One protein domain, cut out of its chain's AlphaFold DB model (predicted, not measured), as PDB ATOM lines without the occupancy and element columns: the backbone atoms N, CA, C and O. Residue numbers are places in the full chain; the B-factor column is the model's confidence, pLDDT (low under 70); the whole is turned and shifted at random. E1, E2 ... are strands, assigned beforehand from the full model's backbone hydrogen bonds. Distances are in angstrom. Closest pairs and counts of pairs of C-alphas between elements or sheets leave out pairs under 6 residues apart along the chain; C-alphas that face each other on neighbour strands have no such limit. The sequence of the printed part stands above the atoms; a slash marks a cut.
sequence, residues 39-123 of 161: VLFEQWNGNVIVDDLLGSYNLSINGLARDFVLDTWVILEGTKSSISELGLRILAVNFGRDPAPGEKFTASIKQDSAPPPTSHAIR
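Overview. This is residues 39 to 123 of the 161 residues of an uncharacterized protein of Leishmania enriettii (UniProt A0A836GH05). With little regular structure, the model shows two strand hairpins, E1-E2 and E3-E4, loosely and only partly face to face; the unnamed residues 92 to 123 loop past one end and run back outside E3-E4. The printed part has 85 residues, E1 to E4 in chain order, class all strand with 30 residues in named elements, both sheets antiparallel. It is loose, radius of gyration of the C-alphas 15.5 A, spanning 49 by 28 by 21 A.

Arrangement. E1, residues 39 to 45, and E2, residues 52 to 60, form an antiparallel hairpin at 164 degrees; N 41 and O 57 are 2.8 A apart, within hydrogen-bond range. E3, residues 69 to 75, and E4, residues 85 to 91, form another at 162 degrees, with N 72 and O 88 at 2.9 A. The closest C-alphas of E2 and E3, Tyr 57 and Val 74, are 7.6 A apart. E4 is near E1 and E2; E1 and E3 are apart.

Along the chain. E2 measures 24.6 A, E1 19.7 A, E3 19.0 A and E4 19.6 A. C-alpha 39 is at (466.049, 322.640, 418.894), C-alpha 91 at (477.285, 325.028, 425.130).

Size, cuts and confidence. The farthest C-alphas, Ile 49 and Pro 101, are 51.8 A apart. The printed part has no cut; its three links are short. pLDDT is under 70 at 27 residues, among them 111 to 123.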
ATOM      1  N   VAL A  39     465.596 321.693 419.916       88.38
ATOM      2  CA  VAL A  39     466.049 322.640 418.894       88.38
ATOM      3  C   VAL A  39     466.099 321.903 417.561       88.38
ATOM      4  O   VAL A  39     466.809 320.908 417.424       88.38
ATOM      5  N   LEU A  40     465.336 322.397 416.588       90.88
ATOM      6  CA  LEU A  40     465.348 321.897 415.218       90.88
ATOM      7  C   LEU A  40     466.407 322.656 414.418       90.88
ATOM      8  O   LEU A  40     466.317 323.872 414.249       90.88
ATOM      9  N   PHE A  41     467.390 321.926 413.911       91.69
ATOM     10  CA  PHE A  41     468.351 322.414 412.936       91.69
ATOM     11  C   PHE A  41     467.870 322.032 411.544       91.69
ATOM     12  O   PHE A  41     467.530 320.878 411.304       91.69
ATOM     13  N   GLU A  42     467.870 322.988 410.624       91.62
ATOM     14  CA  GLU A  42     467.558 322.761 409.216       91.62
ATOM     15  C   GLU A  42     468.691 323.325 408.366       91.62
ATOM     16  O   GLU A  42     469.120 324.467 408.561       91.62
ATOM     17  N   GLN A  43     469.163 322.532 407.410       90.81
ATOM     18  CA  GLN A  43     470.142 322.975 406.431       90.81
ATOM     19  C   GLN A  43     469.444 323.228 405.100       90.81
ATOM     20  O   GLN A  43     468.789 322.344 404.553       90.81
ATOM     21  N   TRP A  44     469.624 324.434 404.574       90.19
ATOM     22  CA  TRP A  44     468.992 324.891 403.343       90.19
ATOM     23  C   TRP A  44     470.057 325.217 402.296       90.19
ATOM     24  O   TRP A  44     471.067 325.847 402.617       90.19
ATOM     25  N   ASN A  45     469.820 324.811 401.052       86.88
ATOM     26  CA  ASN A  45     470.563 325.264 399.886       86.88
ATOM     27  C   ASN A  45     469.871 326.502 399.309       86.88
ATOM     28  O   ASN A  45     468.726 326.421 398.868       86.88
ATOM     29  N   GLY A  46     470.561 327.643 399.349       82.88
ATOM     30  CA  GLY A  46     470.038 328.903 398.830       82.88
ATOM     31  C   GLY A  46     470.056 328.917 397.306       82.88
ATOM     32  O   GLY A  46     471.135 328.893 396.719       82.88
ATOM     33  N   ASN A  47     468.889 329.000 396.671       79.31
ATOM     34  CA  ASN A  47     468.774 329.075 395.212       79.31
ATOM     35  C   ASN A  47     468.089 330.379 394.788       79.31
ATOM     36  O   ASN A  47     467.434 331.055 395.574       79.31
ATOM     37  N   VAL A  48     468.184 330.718 393.500       68.06
ATOM     38  CA  VAL A  48     467.612 331.961 392.947       68.06
ATOM     39  C   VAL A  48     466.077 332.007 393.033       68.06
ATOM     40  O   VAL A  48     465.506 333.090 393.103       68.06
ATOM     41  N   ILE A  49     465.405 330.849 393.007       74.69
ATOM     42  CA  ILE A  49     463.936 330.767 392.915       74.69
ATOM     43  C   ILE A  49     463.320 330.237 394.216       74.69
ATOM     44  O   ILE A  49     462.468 330.903 394.802       74.69
ATOM     45  N   VAL A  50     463.729 329.046 394.666       81.69
ATOM     46  CA  VAL A  50     463.242 328.412 395.903       81.69
ATOM     47  C   VAL A  50     464.392 327.669 396.569       81.69
ATOM     48  O   VAL A  50     465.050 326.859 395.917       81.69
ATOM     49  N   ASP A  51     464.609 327.943 397.856       87.38
ATOM     50  CA  ASP A  51     465.610 327.255 398.671       87.38
ATOM     51  C   ASP A  51     465.231 325.774 398.852       87.38
ATOM     52  O   ASP A  51     464.090 325.457 399.205       87.38
ATOM     53  N   ASP A  52     466.193 324.869 398.665       86.88
ATOM     54  CA  ASP A  52     465.984 323.432 398.865       86.88
ATOM     55  C   ASP A  52     466.363 323.030 400.295       86.88
ATOM     56  O   ASP A  52     467.468 323.317 400.762       86.88
ATOM     57  N   LEU A  53     465.479 322.317 400.995       88.94
ATOM     58  CA  LEU A  53     465.808 321.719 402.291       88.94
ATOM     59  C   LEU A  53     466.711 320.495 402.075       88.94
ATOM     60  O   LEU A  53     466.267 319.478 401.548       88.94
ATOM     61  N   LEU A  54     467.963 320.577 402.528       88.25
ATOM     62  CA  LEU A  54     468.939 319.486 402.430       88.25
ATOM     63  C   LEU A  54     468.750 318.437 403.529       88.25
ATOM     64  O   LEU A  54     469.041 317.259 403.326       88.25
ATOM     65  N   GLY A  55     468.252 318.857 404.689       90.50
ATOM     66  CA  GLY A  55     467.926 317.960 405.787       90.50
ATOM     67  C   GLY A  55     467.704 318.685 407.102       90.50
ATOM     68  O   GLY A  55     467.903 319.899 407.216       90.50
ATOM     69  N   SER A  56     467.284 317.918 408.099       91.81
ATOM     70  CA  SER A  56     466.959 318.414 409.427       91.81
ATOM     71  C   SER A  56     467.474 317.507 410.539       91.81
ATOM     72  O   SER A  56     467.685 316.313 410.345       91.81
ATOM     73  N   TYR A  57     467.691 318.081 411.717       91.50
ATOM     74  CA  TYR A  57     468.092 317.353 412.911       91.50
ATOM     75  C   TYR A  57     467.426 317.953 414.147       91.50
ATOM     76  O   TYR A  57     467.512 319.156 414.389       91.50
ATOM     77  N   ASN A  58     466.772 317.107 414.944       91.12
ATOM     78  CA  ASN A  58     466.145 317.506 416.200       91.12
ATOM     79  C   ASN A  58     467.067 317.184 417.375       91.12
ATOM     80  O   ASN A  58     467.214 316.025 417.765       91.12
ATOM     81  N   LEU A  59     467.643 318.219 417.980       89.50
ATOM     82  CA  LEU A  59     468.414 318.085 419.206       89.50
ATOM     83  C   LEU A  59     467.489 318.178 420.419       89.50
ATOM     84  O   LEU A  59     466.827 319.195 420.617       89.50
ATOM     85  N   SER A  60     467.501 317.161 421.278       88.56
ATOM     86  CA  SER A  60     466.896 317.254 422.611       88.56
ATOM     87  C   SER A  60     467.781 318.090 423.534       88.56
ATOM     88  O   SER A  60     468.948 317.756 423.738       88.56
ATOM     89  N   ILE A  61     467.229 319.153 424.123       87.19
ATOM     90  CA  ILE A  61     467.970 320.013 425.060       87.19
ATOM     91  C   ILE A  61     467.858 319.554 426.520       87.19
ATOM     92  O   ILE A  61     468.662 319.970 427.349       87.19
ATOM     93  N   ASN A  62     466.938 318.631 426.826       83.12
ATOM     94  CA  ASN A  62     466.751 318.077 428.174       83.12
ATOM     95  C   ASN A  62     467.978 317.304 428.695       83.12
ATOM     96  O   ASN A  62     468.151 317.172 429.902       83.12
ATOM     97  N   GLY A  63     468.808 316.769 427.796       77.50
ATOM     98  CA  GLY A  63     469.995 315.980 428.142       77.50
ATOM     99  C   GLY A  63     471.299 316.774 428.199       77.50
ATOM    100  O   GLY A  63     472.343 316.184 428.476       77.50
ATOM    101  N   LEU A  64     471.274 318.080 427.911       84.50
ATOM    102  CA  LEU A  64     472.492 318.885 427.912       84.50
ATOM    103  C   LEU A  64     472.995 319.085 429.347       84.50
ATOM    104  O   LEU A  64     472.213 319.331 430.268       84.50
ATOM    105  N   ALA A  65     474.307 318.961 429.531       82.62
ATOM    106  CA  ALA A  65     474.976 319.323 430.772       82.62
ATOM    107  C   ALA A  65     475.332 320.812 430.742       82.62
ATOM    108  O   ALA A  65     475.753 321.337 429.706       82.62
ATOM    109  N   ARG A  66     475.141 321.492 431.874       82.75
ATOM    110  CA  ARG A  66     475.530 322.894 432.022       82.75
ATOM    111  C   ARG A  66     477.053 323.026 431.964       82.75
ATOM    112  O   ARG A  66     477.761 322.156 432.462       82.75
ATOM    113  N   ASP A  67     477.535 324.114 431.365       80.69
ATOM    114  CA  ASP A  67     478.960 324.474 431.277       80.69
ATOM    115  C   ASP A  67     479.832 323.441 430.539       80.69
ATOM    116  O   ASP A  67     481.064 323.474 430.607       80.69
ATOM    117  N   PHE A  68     479.191 322.540 429.791       81.44
ATOM    118  CA  PHE A  68     479.823 321.501 428.994       81.44
ATOM    119  C   PHE A  68     479.599 321.757 427.500       81.44
ATOM    120  O   PHE A  68     478.480 322.049 427.067       81.44
ATOM    121  N   VAL A  69     480.667 321.628 426.706       84.38
ATOM    122  CA  VAL A  69     480.590 321.718 425.242       84.38
ATOM    123  C   VAL A  69     480.294 320.337 424.672       84.38
ATOM    124  O   VAL A  69     481.128 319.437 424.717       84.38
ATOM    125  N   LEU A  70     479.106 320.183 424.095       84.31
ATOM    126  CA  LEU A  70     478.786 319.061 423.226       84.31
ATOM    127  C   LEU A  70     479.402 319.321 421.848       84.31
ATOM    128  O   LEU A  70     478.958 320.232 421.154       84.31
ATOM    129  N   ASP A  71     480.387 318.513 421.459       86.81
ATOM    130  CA  ASP A  71     480.989 318.502 420.122       86.81
ATOM    131  C   ASP A  71     480.625 317.190 419.417       86.81
ATOM    132  O   ASP A  71     480.978 316.100 419.878       86.81
ATOM    133  N   THR A  72     479.836 317.273 418.347       86.88
ATOM    134  CA  THR A  72     479.315 316.091 417.660       86.88
ATOM    135  C   THR A  72     479.072 316.335 416.176       86.88
ATOM    136  O   THR A  72     478.802 317.451 415.741       86.88
ATOM    137  N   TRP A  73     479.127 315.257 415.398       89.12
ATOM    138  CA  TRP A  73     478.711 315.234 414.002       89.12
ATOM    139  C   TRP A  73     477.401 314.469 413.886       89.12
ATOM    140  O   TRP A  73     477.296 313.335 414.355       89.12
ATOM    141  N   VAL A  74     476.411 315.077 413.242       89.50
ATOM    142  CA  VAL A  74     475.094 314.469 413.035       89.50
ATOM    143  C   VAL A  74     474.809 314.322 411.551       89.50
ATOM    144  O   VAL A  74     475.136 315.198 410.752       89.50
ATOM    145  N   ILE A  75     474.192 313.204 411.179       89.50
ATOM    146  CA  ILE A  75     473.631 313.026 409.841       89.50
ATOM    147  C   ILE A  75     472.241 313.654 409.857       89.50
ATOM    148  O   ILE A  75     471.435 313.353 410.738       89.50
ATOM    149  N   LEU A  76     471.975 314.536 408.902       89.62
ATOM    150  CA  LEU A  76     470.676 315.175 408.773       89.62
ATOM    151  C   LEU A  76     469.672 314.211 408.140       89.62
ATOM    152  O   LEU A  76     469.956 313.554 407.137       89.62
ATOM    153  N   GLU A  77     468.470 314.171 408.701       87.56
ATOM    154  CA  GLU A  77     467.333 313.486 408.104       87.56
ATOM    155  C   GLU A  77     466.818 314.341 406.943       87.56
ATOM    156  O   GLU A  77     466.333 315.458 407.143       87.56
ATOM    157  N   GLY A  78     466.980 313.844 405.718       72.69
ATOM    158  CA  GLY A  78     466.788 314.634 404.506       72.69
ATOM    159  C   GLY A  78     466.090 313.893 403.374       72.69
ATOM    160  O   GLY A  78     465.780 312.701 403.445       72.69
ATOM    161  N   THR A  79     465.805 314.642 402.310       64.62
ATOM    162  CA  THR A  79     465.123 314.144 401.114       64.62
ATOM    163  C   THR A  79     465.960 313.104 400.369       64.62
ATOM    164  O   THR A  79     467.184 313.110 400.423       64.62
ATOM    165  N   LYS A  80     465.263 312.220 399.643       58.75
ATOM    166  CA  LYS A  80     465.673 310.908 399.091       58.75
ATOM    167  C   LYS A  80     466.998 310.819 398.300       58.75
ATOM    168  O   LYS A  80     467.346 309.722 397.876       58.75
ATOM    169  N   SER A  81     467.710 311.918 398.060       61.38
ATOM    170  CA  SER A  81     468.830 312.016 397.117       61.38
ATOM    171  C   SER A  81     470.165 312.486 397.707       61.38
ATOM    172  O   SER A  81     471.172 312.353 397.017       61.38
ATOM    173  N   SER A  82     470.229 312.993 398.944       67.81
ATOM    174  CA  SER A  82     471.496 313.468 399.525       67.81
ATOM    175  C   SER A  82     471.620 313.165 401.015       67.81
ATOM    176  O   SER A  82     470.697 313.416 401.784       67.81
ATOM    177  N   ILE A  83     472.791 312.668 401.420       77.31
ATOM    178  CA  ILE A  83     473.194 312.556 402.825       77.31
ATOM    179  C   ILE A  83     473.976 313.825 403.160       77.31
ATOM    180  O   ILE A  83     475.001 314.086 402.533       77.31
ATOM    181  N   SER A  84     473.484 314.607 404.121       85.56
ATOM    182  CA  SER A  84     474.185 315.790 404.630       85.56
ATOM    183  C   SER A  84     474.643 315.557 406.066       85.56
ATOM    184  O   SER A  84     473.926 314.942 406.857       85.56
ATOM    185  N   GLU A  85     475.831 316.051 406.400       89.38
ATOM    186  CA  GLU A  85     476.417 315.987 407.739       89.38
ATOM    187  C   GLU A  85     476.512 317.407 408.312       89.38
ATOM    188  O   GLU A  85     476.865 318.350 407.604       89.38
ATOM    189  N   LEU A  86     476.218 317.562 409.603       89.69
ATOM    190  CA  LEU A  86     476.329 318.826 410.321       89.69
ATOM    191  C   LEU A  86     477.213 318.645 411.558       89.69
ATOM    192  O   LEU A  86     476.906 317.847 412.443       89.69
ATOM    193  N   GLY A  87     478.310 319.400 411.617       91.12
ATOM    194  CA  GLY A  87     479.147 319.514 412.809       91.12
ATOM    195  C   GLY A  87     478.545 320.526 413.784       91.12
ATOM    196  O   GLY A  87     478.352 321.691 413.433       91.12
ATOM    197  N   LEU A  88     478.244 320.090 415.003       90.69
ATOM    198  CA  LEU A  88     477.617 320.891 416.049       90.69
ATOM    199  C   LEU A  88     478.542 320.998 417.261       90.69
ATOM    200  O   LEU A  88     478.899 319.991 417.864       90.69
ATOM    201  N   ARG A  89     478.859 322.238 417.650       89.38
ATOM    202  CA  ARG A  89     479.473 322.573 418.944       89.38
ATOM    203  C   ARG A  89     478.500 323.424 419.748       89.38
ATOM    204  O   ARG A  89     478.159 324.528 419.325       89.38
ATOM    205  N   ILE A  90     478.020 322.906 420.875       88.88
ATOM    206  CA  ILE A  90     476.909 323.485 421.641       88.88
ATOM    207  C   ILE A  90     477.299 323.595 423.110       88.88
ATOM    208  O   ILE A  90     477.752 322.622 423.698       88.88
ATOM    209  N   LEU A  91     477.071 324.765 423.707       89.12
ATOM    210  CA  LEU A  91     477.285 325.028 425.130       89.12
ATOM    211  C   LEU A  91     475.970 325.475 425.775       89.12
ATOM    212  O   LEU A  91     475.415 326.512 425.401       89.12
ATOM    213  N   ALA A  92     475.489 324.719 426.761       87.19
ATOM    214  CA  ALA A  92     474.377 325.142 427.605       87.19
ATOM    215  C   ALA A  92     474.917 325.977 428.778       87.19
ATOM    216  O   ALA A  92     475.546 325.449 429.688       87.19
ATOM    217  N   VAL A  93     474.701 327.296 428.737       82.81
ATOM    218  CA  VAL A  93     475.304 328.233 429.709       82.81
ATOM    219  C   VAL A  93     474.521 328.290 431.025       82.81
ATOM    220  O   VAL A  93     475.094 328.212 432.099       82.81
ATOM    221  N   ASN A  94     473.192 328.415 430.961       78.75
ATOM    222  CA  ASN A  94     472.358 328.684 432.145       78.75
ATOM    223  C   ASN A  94     471.304 327.599 432.421       78.75
ATOM    224  O   ASN A  94     470.416 327.797 433.247       78.75
ATOM    225  N   PHE A  95     471.353 326.469 431.716       76.38
ATOM    226  CA  PHE A  95     470.373 325.388 431.838       76.38
ATOM    227  C   PHE A  95     471.038 324.023 431.619       76.38
ATOM    228  O   PHE A  95     472.197 323.963 431.216       76.38
ATOM    229  N   GLY A  96     470.304 322.944 431.894       76.62
ATOM    230  CA  GLY A  96     470.802 321.572 431.778       76.62
ATOM    231  C   GLY A  96     471.072 320.916 433.129       76.62
ATOM    232  O   GLY A  96     470.895 321.540 434.180       76.62
ATOM    233  N   ARG A  97     471.475 319.641 433.088       78.12
ATOM    234  CA  ARG A  97     471.875 318.892 434.286       78.12
ATOM    235  C   ARG A  97     473.187 319.433 434.842       78.12
ATOM    236  O   ARG A  97     474.018 319.933 434.079       78.12
ATOM    237  N   ASP A  98     473.398 319.244 436.138       77.69
ATOM    238  CA  ASP A  98     474.726 319.433 436.705       77.69
ATOM    239  C   ASP A  98     475.703 318.437 436.056       77.69
ATOM    240  O   ASP A  98     475.351 317.263 435.847       77.69
ATOM    241  N   PRO A  99     476.906 318.896 435.685       68.62
ATOM    242  CA  PRO A  99     477.901 318.044 435.055       68.62
ATOM    243  C   PRO A  99     478.335 316.917 435.994       68.62
ATOM    244  O   PRO A  99     478.338 317.047 437.221       68.62
ATOM    245  N   ALA A 100     478.695 315.774 435.410       69.06
ATOM    246  CA  ALA A 100     479.170 314.638 436.190       69.06
ATOM    247  C   ALA A 100     480.540 314.943 436.835       69.06
ATOM    248  O   ALA A 100     481.327 315.711 436.270       69.06
ATOM    249  N   PRO A 101     480.882 314.321 437.980       67.81
ATOM    250  CA  PRO A 101     482.206 314.468 438.579       67.81
ATOM    251  C   PRO A 101     483.312 314.095 437.574       67.81
ATOM    252  O   PRO A 101     483.430 312.937 437.183       67.81
ATOM    253  N   GLY A 102     484.112 315.080 437.149       65.50
ATOM    254  CA  GLY A 102     485.215 314.904 436.191       65.50
ATOM    255  C   GLY A 102     484.994 315.499 434.791       65.50
ATOM    256  O   GLY A 102     485.933 315.507 433.995       65.50
ATOM    257  N   GLU A 103     483.808 316.032 434.483       65.38
ATOM    258  CA  GLU A 103     483.575 316.795 433.248       65.38
ATOM    259  C   GLU A 103     484.264 318.174 433.330       65.38
ATOM    260  O   GLU A 103     484.222 318.857 434.357       65.38
ATOM    261  N   LYS A 104     484.966 318.580 432.262       62.25
ATOM    262  CA  LYS A 104     485.664 319.873 432.216       62.25
ATOM    263  C   LYS A 104     484.659 320.997 431.971       62.25
ATOM    264  O   LYS A 104     483.986 321.008 430.945       62.25
ATOM    265  N   PHE A 105     484.619 321.951 432.893       64.69
ATOM    266  CA  PHE A 105     483.799 323.154 432.795       64.69
ATOM    267  C   PHE A 105     484.430 324.149 431.826       64.69
ATOM    268  O   PHE A 105     485.625 324.446 431.922       64.69
ATOM    269  N   THR A 106     483.629 324.707 430.926       62.94
ATOM    270  CA  THR A 106     484.071 325.789 430.045       62.94
ATOM    271  C   THR A 106     483.012 326.886 429.992       62.94
ATOM    272  O   THR A 106     481.840 326.627 429.743       62.94
ATOM    273  N   ALA A 107     483.432 328.136 430.199       64.38
ATOM    274  CA  ALA A 107     482.546 329.301 430.102       64.38
ATOM    275  C   ALA A 107     482.356 329.781 428.648       64.38
ATOM    276  O   ALA A 107     481.586 330.704 428.376       64.38
ATOM    277  N   SER A 108     483.092 329.199 427.693       71.88
ATOM    278  CA  SER A 108     483.048 329.576 426.283       71.88
ATOM    279  C   SER A 108     483.488 328.432 425.373       71.88
ATOM    280  O   SER A 108     484.532 327.824 425.596       71.88
ATOM    281  N   ILE A 109     482.768 328.253 424.260       72.19
ATOM    282  CA  ILE A 109     483.114 327.319 423.170       72.19
ATOM    283  C   ILE A 109     484.532 327.579 422.622       72.19
ATOM    284  O   ILE A 109     485.196 326.669 422.134       72.19
ATOM    285  N   LYS A 110     485.028 328.820 422.717       70.00
ATOM    286  CA  LYS A 110     486.370 329.200 422.243       70.00
ATOM    287  C   LYS A 110     487.499 328.778 423.185       70.00
ATOM    288  O   LYS A 110     488.640 328.707 422.750       70.00
ATOM    289  N   GLN A 111     487.197 328.558 424.465       61.31
ATOM    290  CA  GLN A 111     488.177 328.122 425.467       61.31
ATOM    291  C   GLN A 111     488.319 326.598 425.501       61.31
ATOM    292  O   GLN A 111     489.321 326.085 426.000       61.31
ATOM    293  N   ASP A 112     487.345 325.882 424.941       63.75
ATOM    294  CA  ASP A 112     487.442 324.448 424.735       63.75
ATOM    295  C   ASP A 112     488.505 324.143 423.667       63.75
ATOM    296  O   ASP A 112     488.291 324.321 422.466       63.75
ATOM    297  N   SER A 113     489.681 323.737 424.156       53.66
ATOM    298  CA  SER A 113     490.855 323.342 423.368       53.66
ATOM    299  C   SER A 113     490.845 321.851 423.018       53.66
ATOM    300  O   SER A 113     491.879 321.321 422.604       53.66
ATOM    301  N   ALA A 114     489.724 321.148 423.237       57.84
ATOM    302  CA  ALA A 114     489.597 319.770 422.798       57.84
ATOM    303  C   ALA A 114     489.864 319.702 421.283       57.84
ATOM    304  O   ALA A 114     489.309 320.504 420.525       57.84
ATOM    305  N   PRO A 115     490.745 318.795 420.821       49.97
ATOM    306  CA  PRO A 115     490.916 318.596 419.394       49.97
ATOM    307  C   PRO A 115     489.550 318.215 418.807       49.97
ATOM    308  O   PRO A 115     488.861 317.386 419.413       49.97
ATOM    309  N   PRO A 116     489.149 318.792 417.655       50.22
ATOM    310  CA  PRO A 116     487.924 318.370 416.994       50.22
ATOM    311  C   PRO A 116     487.995 316.854 416.808       50.22
ATOM    312  O   PRO A 116     489.087 316.349 416.513       50.22
ATOM    313  N   PRO A 117     486.891 316.115 417.002       50.38
ATOM    314  CA  PRO A 117     486.903 314.667 416.869       50.38
ATOM    315  C   PRO A 117     487.393 314.293 415.462       50.38
ATOM    316  O   PRO A 117     486.662 314.365 414.481       50.38
ATOM    317  N   THR A 118     488.669 313.920 415.354       42.19
ATOM    318  CA  THR A 118     489.376 313.623 414.095       42.19
ATOM    319  C   THR A 118     489.070 312.224 413.576       42.19
ATOM    320  O   THR A 118     489.548 311.826 412.515       42.19
ATOM    321  N   SER A 119     488.270 311.454 414.312       39.25
ATOM    322  CA  SER A 119     487.978 310.072 413.978       39.25
ATOM    323  C   SER A 119     486.631 309.946 413.275       39.25
ATOM    324  O   SER A 119     485.572 310.130 413.874       39.25
ATOM    325  N   HIS A 120     486.679 309.491 412.020       46.31
ATOM    326  CA  HIS A 120     485.532 308.956 411.282       46.31
ATOM    327  C   HIS A 120     484.808 307.810 412.032       46.31
ATOM    328  O   HIS A 120     483.738 307.396 411.598       46.31
ATOM    329  N   ALA A 121     485.351 307.306 413.151       39.06
ATOM    330  CA  ALA A 121     484.735 306.287 414.002       39.06
ATOM    331  C   ALA A 121     483.566 306.792 414.875       39.06
ATOM    332  O   ALA A 121     482.858 305.967 415.442       39.06
ATOM    333  N   ILE A 122     483.346 308.112 414.981       44.88
ATOM    334  CA  ILE A 122     482.162 308.706 415.643       44.88
ATOM    335  C   ILE A 122     481.137 309.191 414.601       44.88
ATOM    336  O   ILE A 122     480.182 309.891 414.921       44.88
ATOM    337  N   ARG A 123     481.291 308.805 413.326       42.97
ATOM    338  CA  ARG A 123     480.150 308.819 412.407       42.97
ATOM    339  C   ARG A 123     479.160 307.795 412.959       42.97
ATOM    340  O   ARG A 123     479.566 306.640 413.120       42.97
TER     341      ARG A 123